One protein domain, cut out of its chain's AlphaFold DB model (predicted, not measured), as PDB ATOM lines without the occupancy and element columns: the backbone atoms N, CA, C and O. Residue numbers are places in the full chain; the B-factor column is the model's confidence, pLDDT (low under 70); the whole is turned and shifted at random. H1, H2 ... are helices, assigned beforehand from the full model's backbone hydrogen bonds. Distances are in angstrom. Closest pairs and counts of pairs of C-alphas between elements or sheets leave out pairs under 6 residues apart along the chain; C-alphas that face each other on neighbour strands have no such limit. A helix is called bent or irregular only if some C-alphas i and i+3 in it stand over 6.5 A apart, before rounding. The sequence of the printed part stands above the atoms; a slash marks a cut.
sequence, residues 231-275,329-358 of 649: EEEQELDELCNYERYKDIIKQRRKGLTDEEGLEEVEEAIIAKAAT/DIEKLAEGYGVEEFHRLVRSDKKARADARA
ATOM      1  N   GLU A 231      27.148  -8.848  98.468       88.56
ATOM      2  CA  GLU A 231      27.879  -8.868  97.185       88.56
ATOM      3  C   GLU A 231      27.119  -8.076  96.095       88.56
ATOM      4  O   GLU A 231      27.667  -7.150  95.510       88.56
ATOM      5  N   GLU A 232      25.804  -8.296  95.977       86.50
ATOM      6  CA  GLU A 232      24.888  -7.546  95.093       86.50
ATOM      7  C   GLU A 232      24.794  -6.029  95.394       86.50
ATOM      8  O   GLU A 232      24.542  -5.232  94.494       86.50
ATOM      9  N   GLU A 233      24.981  -5.603  96.650       87.06
ATOM     10  CA  GLU A 233      25.025  -4.175  97.021       87.06
ATOM     11  C   GLU A 233      26.394  -3.560  96.691       87.06
ATOM     12  O   GLU A 233      26.464  -2.383  96.350       87.06
ATOM     13  N   GLN A 234      27.474  -4.347  96.764       86.75
ATOM     14  CA  GLN A 234      28.828  -3.914  96.409       86.75
ATOM     15  C   GLN A 234      28.977  -3.756  94.888       86.75
ATOM     16  O   GLN A 234      29.442  -2.711  94.443       86.75
ATOM     17  N   GLU A 235      28.491  -4.715  94.090       88.56
ATOM     18  CA  GLU A 235      28.429  -4.597  92.620       88.56
ATOM     19  C   GLU A 235      27.573  -3.397  92.170       88.56
ATOM     20  O   GLU A 235      27.906  -2.705  91.205       88.56
ATOM     21  N   LEU A 236      26.469  -3.115  92.874       88.81
ATOM     22  CA  LEU A 236      25.601  -1.979  92.558       88.81
ATOM     23  C   LEU A 236      26.240  -0.635  92.936       88.81
ATOM     24  O   LEU A 236      26.093   0.332  92.185       88.81
ATOM     25  N   ASP A 237      26.969  -0.564  94.052       88.81
ATOM     26  CA  ASP A 237      27.772   0.611  94.404       88.81
ATOM     27  C   ASP A 237      28.946   0.819  93.430       88.81
ATOM     28  O   ASP A 237      29.186   1.962  93.038       88.81
ATOM     29  N   GLU A 238      29.619  -0.247  92.975       91.50
ATOM     30  CA  GLU A 238      30.653  -0.181  91.927       91.50
ATOM     31  C   GLU A 238      30.074   0.416  90.635       91.50
ATOM     32  O   GLU A 238      30.615   1.377  90.089       91.50
ATOM     33  N   LEU A 239      28.924  -0.091  90.178       90.81
ATOM     34  CA  LEU A 239      28.235   0.414  88.989       90.81
ATOM     35  C   LEU A 239      27.793   1.881  89.148       90.81
ATOM     36  O   LEU A 239      27.862   2.660  88.194       90.81
ATOM     37  N   CYS A 240      27.378   2.281  90.355       91.94
ATOM     38  CA  CYS A 240      27.056   3.673  90.664       91.94
ATOM     39  C   CYS A 240      28.301   4.572  90.672       91.94
ATOM     40  O   CYS A 240      28.238   5.691  90.171       91.94
ATOM     41  N   ASN A 241      29.428   4.111  91.219       93.44
ATOM     42  CA  ASN A 241      30.699   4.837  91.187       93.44
ATOM     43  C   ASN A 241      31.242   4.946  89.761       93.44
ATOM     44  O   ASN A 241      31.717   6.008  89.367       93.44
ATOM     45  N   TYR A 242      31.083   3.900  88.955       93.06
ATOM     46  CA  TYR A 242      31.435   3.914  87.546       93.06
ATOM     47  C   TYR A 242      30.686   5.017  86.795       93.06
ATOM     48  O   TYR A 242      31.332   5.922  86.281       93.06
ATOM     49  N   GLU A 243      29.349   5.048  86.791       89.69
ATOM     50  CA  GLU A 243      28.631   6.120  86.076       89.69
ATOM     51  C   GLU A 243      28.809   7.521  86.714       89.69
ATOM     52  O   GLU A 243      28.594   8.518  86.031       89.69
ATOM     53  N   ARG A 244      29.257   7.634  87.979       91.19
ATOM     54  CA  ARG A 244      29.661   8.918  88.600       91.19
ATOM     55  C   ARG A 244      31.024   9.425  88.122       91.19
ATOM     56  O   ARG A 244      31.172  10.620  87.890       91.19
ATOM     57  N   TYR A 245      32.025   8.547  88.044       92.12
ATOM     58  CA  TYR A 245      33.437   8.937  87.918       92.12
ATOM     59  C   TYR A 245      34.060   8.604  86.559       92.12
ATOM     60  O   TYR A 245      35.144   9.082  86.253       92.12
ATOM     61  N   LYS A 246      33.384   7.832  85.707       89.25
ATOM     62  CA  LYS A 246      33.877   7.322  84.415       89.25
ATOM     63  C   LYS A 246      34.471   8.354  83.471       89.25
ATOM     64  O   LYS A 246      35.493   8.068  82.852       89.25
ATOM     65  N   ASP A 247      33.857   9.523  83.347       87.31
ATOM     66  CA  ASP A 247      34.385  10.554  82.453       87.31
ATOM     67  C   ASP A 247      35.523  11.358  83.120       87.31
ATOM     68  O   ASP A 247      36.501  11.664  82.445       87.31
ATOM     69  N   ILE A 248      35.510  11.517  84.452       89.44
ATOM     70  CA  ILE A 248      36.631  12.074  85.241       89.44
ATOM     71  C   ILE A 248      37.861  11.149  85.187       89.44
ATOM     72  O   ILE A 248      38.985  11.607  84.999       89.44
ATOM     73  N   ILE A 249      37.663   9.832  85.299       90.44
ATOM     74  CA  ILE A 249      38.720   8.813  85.184       90.44
ATOM     75  C   ILE A 249      39.394   8.897  83.804       90.44
ATOM     76  O   ILE A 249      40.621   8.867  83.718       90.44
ATOM     77  N   LYS A 250      38.620   9.088  82.725       87.94
ATOM     78  CA  LYS A 250      39.169   9.305  81.373       87.94
ATOM     79  C   LYS A 250      39.874  10.650  81.221       87.94
ATOM     80  O   LYS A 250      40.942  10.684  80.624       87.94
ATOM     81  N   GLN A 251      39.311  11.741  81.744       88.50
ATOM     82  CA  GLN A 251      39.950  13.064  81.719       88.50
ATOM     83  C   GLN A 251      41.312  13.020  82.425       88.50
ATOM     84  O   GLN A 251      42.307  13.494  81.881       88.50
ATOM     85  N   ARG A 252      41.400  12.317  83.561       88.50
ATOM     86  CA  ARG A 252      42.670  12.094  84.262       88.50
ATOM     87  C   ARG A 252      43.608  11.118  83.540       88.50
ATOM     88  O   ARG A 252      44.811  11.349  83.586       88.50
ATOM     89  N   ARG A 253      43.112  10.118  82.788       86.75
ATOM     90  CA  ARG A 253      43.950   9.334  81.845       86.75
ATOM     91  C   ARG A 253      44.515  10.216  80.719       86.75
ATOM     92  O   ARG A 253      45.683  10.077  80.377       86.75
ATOM     93  N   LYS A 254      43.725  11.159  80.185       87.00
ATOM     94  CA  LYS A 254      44.182  12.177  79.214       87.00
ATOM     95  C   LYS A 254      45.186  13.181  79.809       87.00
ATOM     96  O   LYS A 254      45.785  13.939  79.053       87.00
ATOM     97  N   GLY A 255      45.371  13.204  81.133       85.56
ATOM     98  CA  GLY A 255      46.224  14.168  81.833       85.56
ATOM     99  C   GLY A 255      45.615  15.566  81.986       85.56
ATOM    100  O   GLY A 255      46.335  16.485  82.366       85.56
ATOM    101  N   LEU A 256      44.319  15.729  81.700       86.88
ATOM    102  CA  LEU A 256      43.599  16.997  81.835       86.88
ATOM    103  C   LEU A 256      43.324  17.312  83.309       86.88
ATOM    104  O   LEU A 256      43.025  16.415  84.106       86.88
ATOM    105  N   THR A 257      43.359  18.596  83.659       90.12
ATOM    106  CA  THR A 257      42.804  19.086  84.924       90.12
ATOM    107  C   THR A 257      41.275  19.018  84.923       90.12
ATOM    108  O   THR A 257      40.628  18.938  83.876       90.12
ATOM    109  N   ASP A 258      40.674  19.081  86.114       86.44
ATOM    110  CA  ASP A 258      39.214  19.075  86.263       86.44
ATOM    111  C   ASP A 258      38.555  20.322  85.604       86.44
ATOM    112  O   ASP A 258      37.373  20.278  85.266       86.44
ATOM    113  N   GLU A 259      39.309  21.411  85.373       86.94
ATOM    114  CA  GLU A 259      38.858  22.626  84.666       86.94
ATOM    115  C   GLU A 259      38.918  22.456  83.135       86.94
ATOM    116  O   GLU A 259      37.893  22.590  82.468       86.94
ATOM    117  N   GLU A 260      40.063  22.050  82.572       88.25
ATOM    118  CA  GLU A 260      40.204  21.768  81.127       88.25
ATOM    119  C   GLU A 260      39.250  20.648  80.665       88.25
ATOM    120  O   GLU A 260      38.709  20.673  79.558       88.25
ATOM    121  N   GLY A 261      38.990  19.665  81.535       84.88
ATOM    122  CA  GLY A 261      38.006  18.613  81.288       84.88
ATOM    123  C   GLY A 261      36.567  19.136  81.182       84.88
ATOM    124  O   GLY A 261      35.777  18.595  80.404       84.88
ATOM    125  N   LEU A 262      36.209  20.193  81.922       85.00
ATOM    126  CA  LEU A 262      34.905  20.852  81.789       85.00
ATOM    127  C   LEU A 262      34.798  21.621  80.466       85.00
ATOM    128  O   LEU A 262      33.735  21.583  79.843       85.00
ATOM    129  N   GLU A 263      35.886  22.242  80.003       85.12
ATOM    130  CA  GLU A 263      35.937  22.914  78.698       85.12
ATOM    131  C   GLU A 263      35.800  21.915  77.532       85.12
ATOM    132  O   GLU A 263      34.941  22.117  76.673       85.12
ATOM    133  N   GLU A 264      36.515  20.777  77.546       84.62
ATOM    134  CA  GLU A 264      36.346  19.705  76.536       84.62
ATOM    135  C   GLU A 264      34.884  19.213  76.475       84.62
ATOM    136  O   GLU A 264      34.331  18.961  75.398       84.62
ATOM    137  N   VAL A 265      34.218  19.102  77.631       83.50
ATOM    138  CA  VAL A 265      32.805  18.700  77.712       83.50
ATOM    139  C   VAL A 265      31.868  19.787  77.172       83.50
ATOM    140  O   VAL A 265      30.913  19.450  76.464       83.50
ATOM    141  N   GLU A 266      32.122  21.066  77.453       82.62
ATOM    142  CA  GLU A 266      31.346  22.189  76.916       82.62
ATOM    143  C   GLU A 266      31.493  22.290  75.387       82.62
ATOM    144  O   GLU A 266      30.477  22.303  74.684       82.62
ATOM    145  N   GLU A 267      32.715  22.229  74.846       83.69
ATOM    146  CA  GLU A 267      32.953  22.179  73.396       83.69
ATOM    147  C   GLU A 267      32.259  20.974  72.744       83.69
ATOM    148  O   GLU A 267      31.560  21.112  71.732       83.69
ATOM    149  N   ALA A 268      32.371  19.786  73.347       81.12
ATOM    150  CA  ALA A 268      31.722  18.583  72.840       81.12
ATOM    151  C   ALA A 268      30.185  18.677  72.874       81.12
ATOM    152  O   ALA A 268      29.521  18.072  72.027       81.12
ATOM    153  N   ILE A 269      29.594  19.411  73.824       78.88
ATOM    154  CA  ILE A 269      28.151  19.703  73.863       78.88
ATOM    155  C   ILE A 269      27.776  20.709  72.765       78.88
ATOM    156  O   ILE A 269      26.815  20.466  72.030       78.88
ATOM    157  N   ILE A 270      28.550  21.783  72.588       79.00
ATOM    158  CA  ILE A 270      28.335  22.797  71.542       79.00
ATOM    159  C   ILE A 270      28.408  22.159  70.143       79.00
ATOM    160  O   ILE A 270      27.518  22.371  69.316       79.00
ATOM    161  N   ALA A 271      29.388  21.286  69.889       78.19
ATOM    162  CA  ALA A 271      29.516  20.546  68.631       78.19
ATOM    163  C   ALA A 271      28.343  19.570  68.383       78.19
ATOM    164  O   ALA A 271      27.831  19.460  67.260       78.19
ATOM    165  N   LYS A 272      27.856  18.881  69.428       73.00
ATOM    166  CA  LYS A 272      26.652  18.026  69.348       73.00
ATOM    167  C   LYS A 272      25.395  18.853  69.046       73.00
ATOM    168  O   LYS A 272      24.581  18.430  68.226       73.00
ATOM    169  N   ALA A 273      25.255  20.037  69.642       71.75
ATOM    170  CA  ALA A 273      24.146  20.949  69.370       71.75
ATOM    171  C   ALA A 273      24.189  21.490  67.928       71.75
ATOM    172  O   ALA A 273      23.193  21.402  67.207       71.75
ATOM    173  N   ALA A 274      25.351  21.954  67.457       70.75
ATOM    174  CA  ALA A 274      25.534  22.437  66.087       70.75
ATOM    175  C   ALA A 274      25.136  21.370  65.047       70.75
ATOM    176  O   ALA A 274      24.269  21.612  64.200       70.75
ATOM    177  N   THR A 275      25.667  20.147  65.183       63.44
ATOM    178  CA  THR A 275      25.370  19.015  64.278       63.44
ATOM    179  C   THR A 275      23.931  18.483  64.364       63.44
ATOM    180  O   THR A 275      23.504  17.721  63.487       63.44
ATOM    181  N   ASP A 329      46.987   1.399  83.915       83.62
ATOM    182  CA  ASP A 329      46.978   2.671  84.637       83.62
ATOM    183  C   ASP A 329      45.588   3.324  84.743       83.62
ATOM    184  O   ASP A 329      45.336   4.005  85.738       83.62
ATOM    185  N   ILE A 330      44.642   3.073  83.819       88.25
ATOM    186  CA  ILE A 330      43.255   3.550  84.011       88.25
ATOM    187  C   ILE A 330      42.517   2.718  85.070       88.25
ATOM    188  O   ILE A 330      41.693   3.264  85.801       88.25
ATOM    189  N   GLU A 331      42.862   1.433  85.218       88.56
ATOM    190  CA  GLU A 331      42.341   0.578  86.294       88.56
ATOM    191  C   GLU A 331      42.844   1.077  87.666       88.56
ATOM    192  O   GLU A 331      42.039   1.340  88.555       88.56
ATOM    193  N   LYS A 332      44.152   1.357  87.807       90.44
ATOM    194  CA  LYS A 332      44.754   1.939  89.031       90.44
ATOM    195  C   LYS A 332      44.157   3.307  89.396       90.44
ATOM    196  O   LYS A 332      43.986   3.616  90.573       90.44
ATOM    197  N   LEU A 333      43.831   4.138  88.400       89.62
ATOM    198  CA  LEU A 333      43.114   5.399  88.620       89.62
ATOM    199  C   LEU A 333      41.668   5.158  89.085       89.62
ATOM    200  O   LEU A 333      41.186   5.890  89.949       89.62
ATOM    201  N   ALA A 334      40.987   4.147  88.542       91.62
ATOM    202  CA  ALA A 334      39.607   3.807  88.879       91.62
ATOM    203  C   ALA A 334      39.449   3.169  90.273       91.62
ATOM    204  O   ALA A 334      38.484   3.492  90.972       91.62
ATOM    205  N   GLU A 335      40.423   2.369  90.728       91.88
ATOM    206  CA  GLU A 335      40.487   1.850  92.106       91.88
ATOM    207  C   GLU A 335      40.386   2.995  93.133       91.88
ATOM    208  O   GLU A 335      39.637   2.907  94.109       91.88
ATOM    209  N   GLY A 336      41.053   4.127  92.863       90.88
ATOM    210  CA  GLY A 336      41.001   5.343  93.687       90.88
ATOM    211  C   GLY A 336      39.617   6.006  93.796       90.88
ATOM    212  O   GLY A 336      39.404   6.819  94.695       90.88
ATOM    213  N   TYR A 337      38.669   5.639  92.927       90.12
ATOM    214  CA  TYR A 337      37.266   6.074  92.949       90.12
ATOM    215  C   TYR A 337      36.293   4.985  93.434       90.12
ATOM    216  O   TYR A 337      35.079   5.203  93.436       90.12
ATOM    217  N   GLY A 338      36.792   3.816  93.850       89.19
ATOM    218  CA  GLY A 338      35.951   2.683  94.238       89.19
ATOM    219  C   GLY A 338      35.238   2.037  93.049       89.19
ATOM    220  O   GLY A 338      34.031   1.786  93.123       89.19
ATOM    221  N   VAL A 339      35.978   1.813  91.958       91.81
ATOM    222  CA  VAL A 339      35.593   0.988  90.803       91.81
ATOM    223  C   VAL A 339      36.715  -0.033  90.585       91.81
ATOM    224  O   VAL A 339      37.847   0.371  90.343       91.81
ATOM    225  N   GLU A 340      36.429  -1.332  90.708       86.62
ATOM    226  CA  GLU A 340      37.458  -2.390  90.758       86.62
ATOM    227  C   GLU A 340      37.697  -3.060  89.392       86.62
ATOM    228  O   GLU A 340      38.802  -3.514  89.109       86.62
ATOM    229  N   GLU A 341      36.686  -3.100  88.517       88.38
ATOM    230  CA  GLU A 341      36.796  -3.617  87.148       88.38
ATOM    231  C   GLU A 341      36.299  -2.585  86.114       88.38
ATOM    232  O   GLU A 341      35.420  -2.859  85.285       88.38
ATOM    233  N   PHE A 342      36.874  -1.380  86.115       89.81
ATOM    234  CA  PHE A 342      36.566  -0.308  85.158       89.81
ATOM    235  C   PHE A 342      36.570  -0.803  83.705       89.81
ATOM    236  O   PHE A 342      35.619  -0.556  82.952       89.81
ATOM    237  N   HIS A 343      37.571  -1.593  83.312       89.31
ATOM    238  CA  HIS A 343      37.622  -2.181  81.976       89.31
ATOM    239  C   HIS A 343      36.498  -3.204  81.693       89.31
ATOM    240  O   HIS A 343      36.116  -3.394  80.531       89.31
ATOM    241  N   ARG A 344      35.945  -3.902  82.699       90.44
ATOM    242  CA  ARG A 344      34.733  -4.734  82.523       90.44
ATOM    243  C   ARG A 344      33.532  -3.836  82.260       90.44
ATOM    244  O   ARG A 344      32.755  -4.121  81.343       90.44
ATOM    245  N   LEU A 345      33.377  -2.771  83.041       89.69
ATOM    246  CA  LEU A 345      32.215  -1.891  82.966       89.69
ATOM    247  C   LEU A 345      32.213  -1.086  81.652       89.69
ATOM    248  O   LEU A 345      31.184  -1.060  80.976       89.69
ATOM    249  N   VAL A 346      33.367  -0.601  81.170       89.81
ATOM    250  CA  VAL A 346      33.516   0.004  79.823       89.81
ATOM    251  C   VAL A 346      33.102  -0.955  78.707       89.81
ATOM    252  O   VAL A 346      32.322  -0.582  77.827       89.81
ATOM    253  N   ARG A 347      33.572  -2.209  78.731       89.50
ATOM    254  CA  ARG A 347      33.182  -3.207  77.715       89.50
ATOM    255  C   ARG A 347      31.688  -3.558  77.806       89.50
ATOM    256  O   ARG A 347      31.066  -3.835  76.779       89.50
ATOM    257  N   SER A 348      31.104  -3.492  79.002       88.25
ATOM    258  CA  SER A 348      29.680  -3.747  79.253       88.25
ATOM    259  C   SER A 348      28.783  -2.603  78.765       88.25
ATOM    260  O   SER A 348      27.809  -2.875  78.068       88.25
ATOM    261  N   ASP A 349      29.144  -1.341  79.015       88.81
ATOM    262  CA  ASP A 349      28.458  -0.155  78.476       88.81
ATOM    263  C   ASP A 349      28.573  -0.087  76.944       88.81
ATOM    264  O   ASP A 349      27.568   0.038  76.243       88.81
ATOM    265  N   LYS A 350      29.777  -0.293  76.388       87.75
ATOM    266  CA  LYS A 350      29.998  -0.358  74.928       87.75
ATOM    267  C   LYS A 350      29.103  -1.417  74.268       87.75
ATOM    268  O   LYS A 350      28.538  -1.165  73.202       87.75
ATOM    269  N   LYS A 351      28.903  -2.567  74.927       89.50
ATOM    270  CA  LYS A 351      27.941  -3.597  74.503       89.50
ATOM    271  C   LYS A 351      26.485  -3.157  74.695       89.50
ATOM    272  O   LYS A 351      25.708  -3.309  73.762       89.50
ATOM    273  N   ALA A 352      26.103  -2.600  75.842       87.81
ATOM    274  CA  ALA A 352      24.732  -2.159  76.110       87.81
ATOM    275  C   ALA A 352      24.269  -1.073  75.121       87.81
ATOM    276  O   ALA A 352      23.162  -1.153  74.588       87.81
ATOM    277  N   ARG A 353      25.144  -0.115  74.782       84.94
ATOM    278  CA  ARG A 353      24.911   0.897  73.735       84.94
ATOM    279  C   ARG A 353      24.765   0.271  72.346       84.94
ATOM    280  O   ARG A 353      23.897   0.689  71.581       84.94
ATOM    281  N   ALA A 354      25.575  -0.740  72.020       88.38
ATOM    282  CA  ALA A 354      25.464  -1.472  70.758       88.38
ATOM    283  C   ALA A 354      24.160  -2.288  70.676       88.38
ATOM    284  O   ALA A 354      23.459  -2.201  69.669       88.38
ATOM    285  N   ASP A 355      23.793  -3.002  71.743       87.31
ATOM    286  CA  ASP A 355      22.550  -3.772  71.851       87.31
ATOM    287  C   ASP A 355      21.318  -2.843  71.801       87.31
ATOM    288  O   ASP A 355      20.345  -3.153  71.115       87.31
ATOM    289  N   ALA A 356      21.368  -1.660  72.426       83.69
ATOM    290  CA  ALA A 356      20.316  -0.641  72.343       83.69
ATOM    291  C   ALA A 356      20.193  -0.027  70.934       83.69
ATOM    292  O   ALA A 356      19.082   0.135  70.421       83.69
ATOM    293  N   ARG A 357      21.318   0.263  70.259       84.62
ATOM    294  CA  ARG A 357      21.337   0.701  68.848       84.62
ATOM    295  C   ARG A 357      20.786  -0.392  67.928       84.62
ATOM    296  O   ARG A 357      19.997  -0.091  67.036       84.62
ATOM    297  N   ALA A 358      21.138  -1.654  68.170       88.19
ATOM    298  CA  ALA A 358      20.610  -2.802  67.441       88.19
ATOM    299  C   ALA A 358      19.106  -3.002  67.689       88.19
ATOM    300  O   ALA A 358      18.371  -3.226  66.733       88.19
TER     301      ALA A 358
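What this domain is: This is residues 231 to 275 and 329 to 358 of the 649 residues of the protein "Splicing factor" of Klebsormidium nitens (UniProt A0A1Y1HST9). A long, kinked helix, H1, makes a crossbar from which two long helices, H2 and H4, point off to one side like two separate legs, with open space between them. The short H3 packs on the last part of H1 and on the start of H4, and the free ends of the legs, residues 266 to 275 and 350 to 358, stick out. The 75 printed residues include four named helices, in the order H1, H2, H3, H4, and no named strand; the class is all helix. The whole is loose, with a radius of gyration of the C-alphas of 14.2 A and spans of 43 by 34 by 19 A.

Where its parts are: H1, residues 231 to 253, begins with C-alpha 231 at (27.879, -8.868, 97.185) and is 28.7 A long. It is irregular, with C-alphas 244 and 247 7.9 A apart, and has a kink of 57 degrees near residue 245. H2, residues 258 to 275, measures 26.0 A and H4, residues 342 to 358, 24.0 A, ending with C-alpha 358 at (20.610, -2.802, 67.441). H3 is residues 329 to 335.

How they stand to each other: H1 is the hub, touching three other helices, and the helix packing is mostly crossed: of the 4 pairs of helices that touch, 0 are at a shallow tilt. H1 touches H2 about perpendicular, at 87 degrees, with its residues 248 to 251 alone; the closest C-alphas are those of Gln 251 and Gly 261, 5.9 A apart. H1 and H4 only just touch, with 3 pairs of C-alphas within 8 A, the closest those of Tyr 242 and Phe 342 at 7.1 A; their lines are about perpendicular, at 89 degrees. H3 touches H1 at a steep tilt of 42 degrees, opposite ways, closest at the C-alphas of Arg 253 and Ile 330, 6.2 A. H3 also touches H4, about perpendicular at 86 degrees, closest at the C-alphas of Glu 331 and Phe 342, 6.0 A. H2 is apart from H3 and H4. In H3 and H4 every O i to N i+4 pair is within hydrogen-bond range; in H1 17 of 19 are, in H2 13 of 14.

The domain as a whole: The two C-alphas farthest apart, those of Glu 231 and Ala 274, are 44.2 A apart. Residues 276 to 328 are not printed, and C-alphas 275 and 329 are 33.9 A apart across the cut. The link from H1 to H2 is tight and that from H3 to H4 short. Mean pLDDT of the printed part is 86.8, with residue 275 alone under 70.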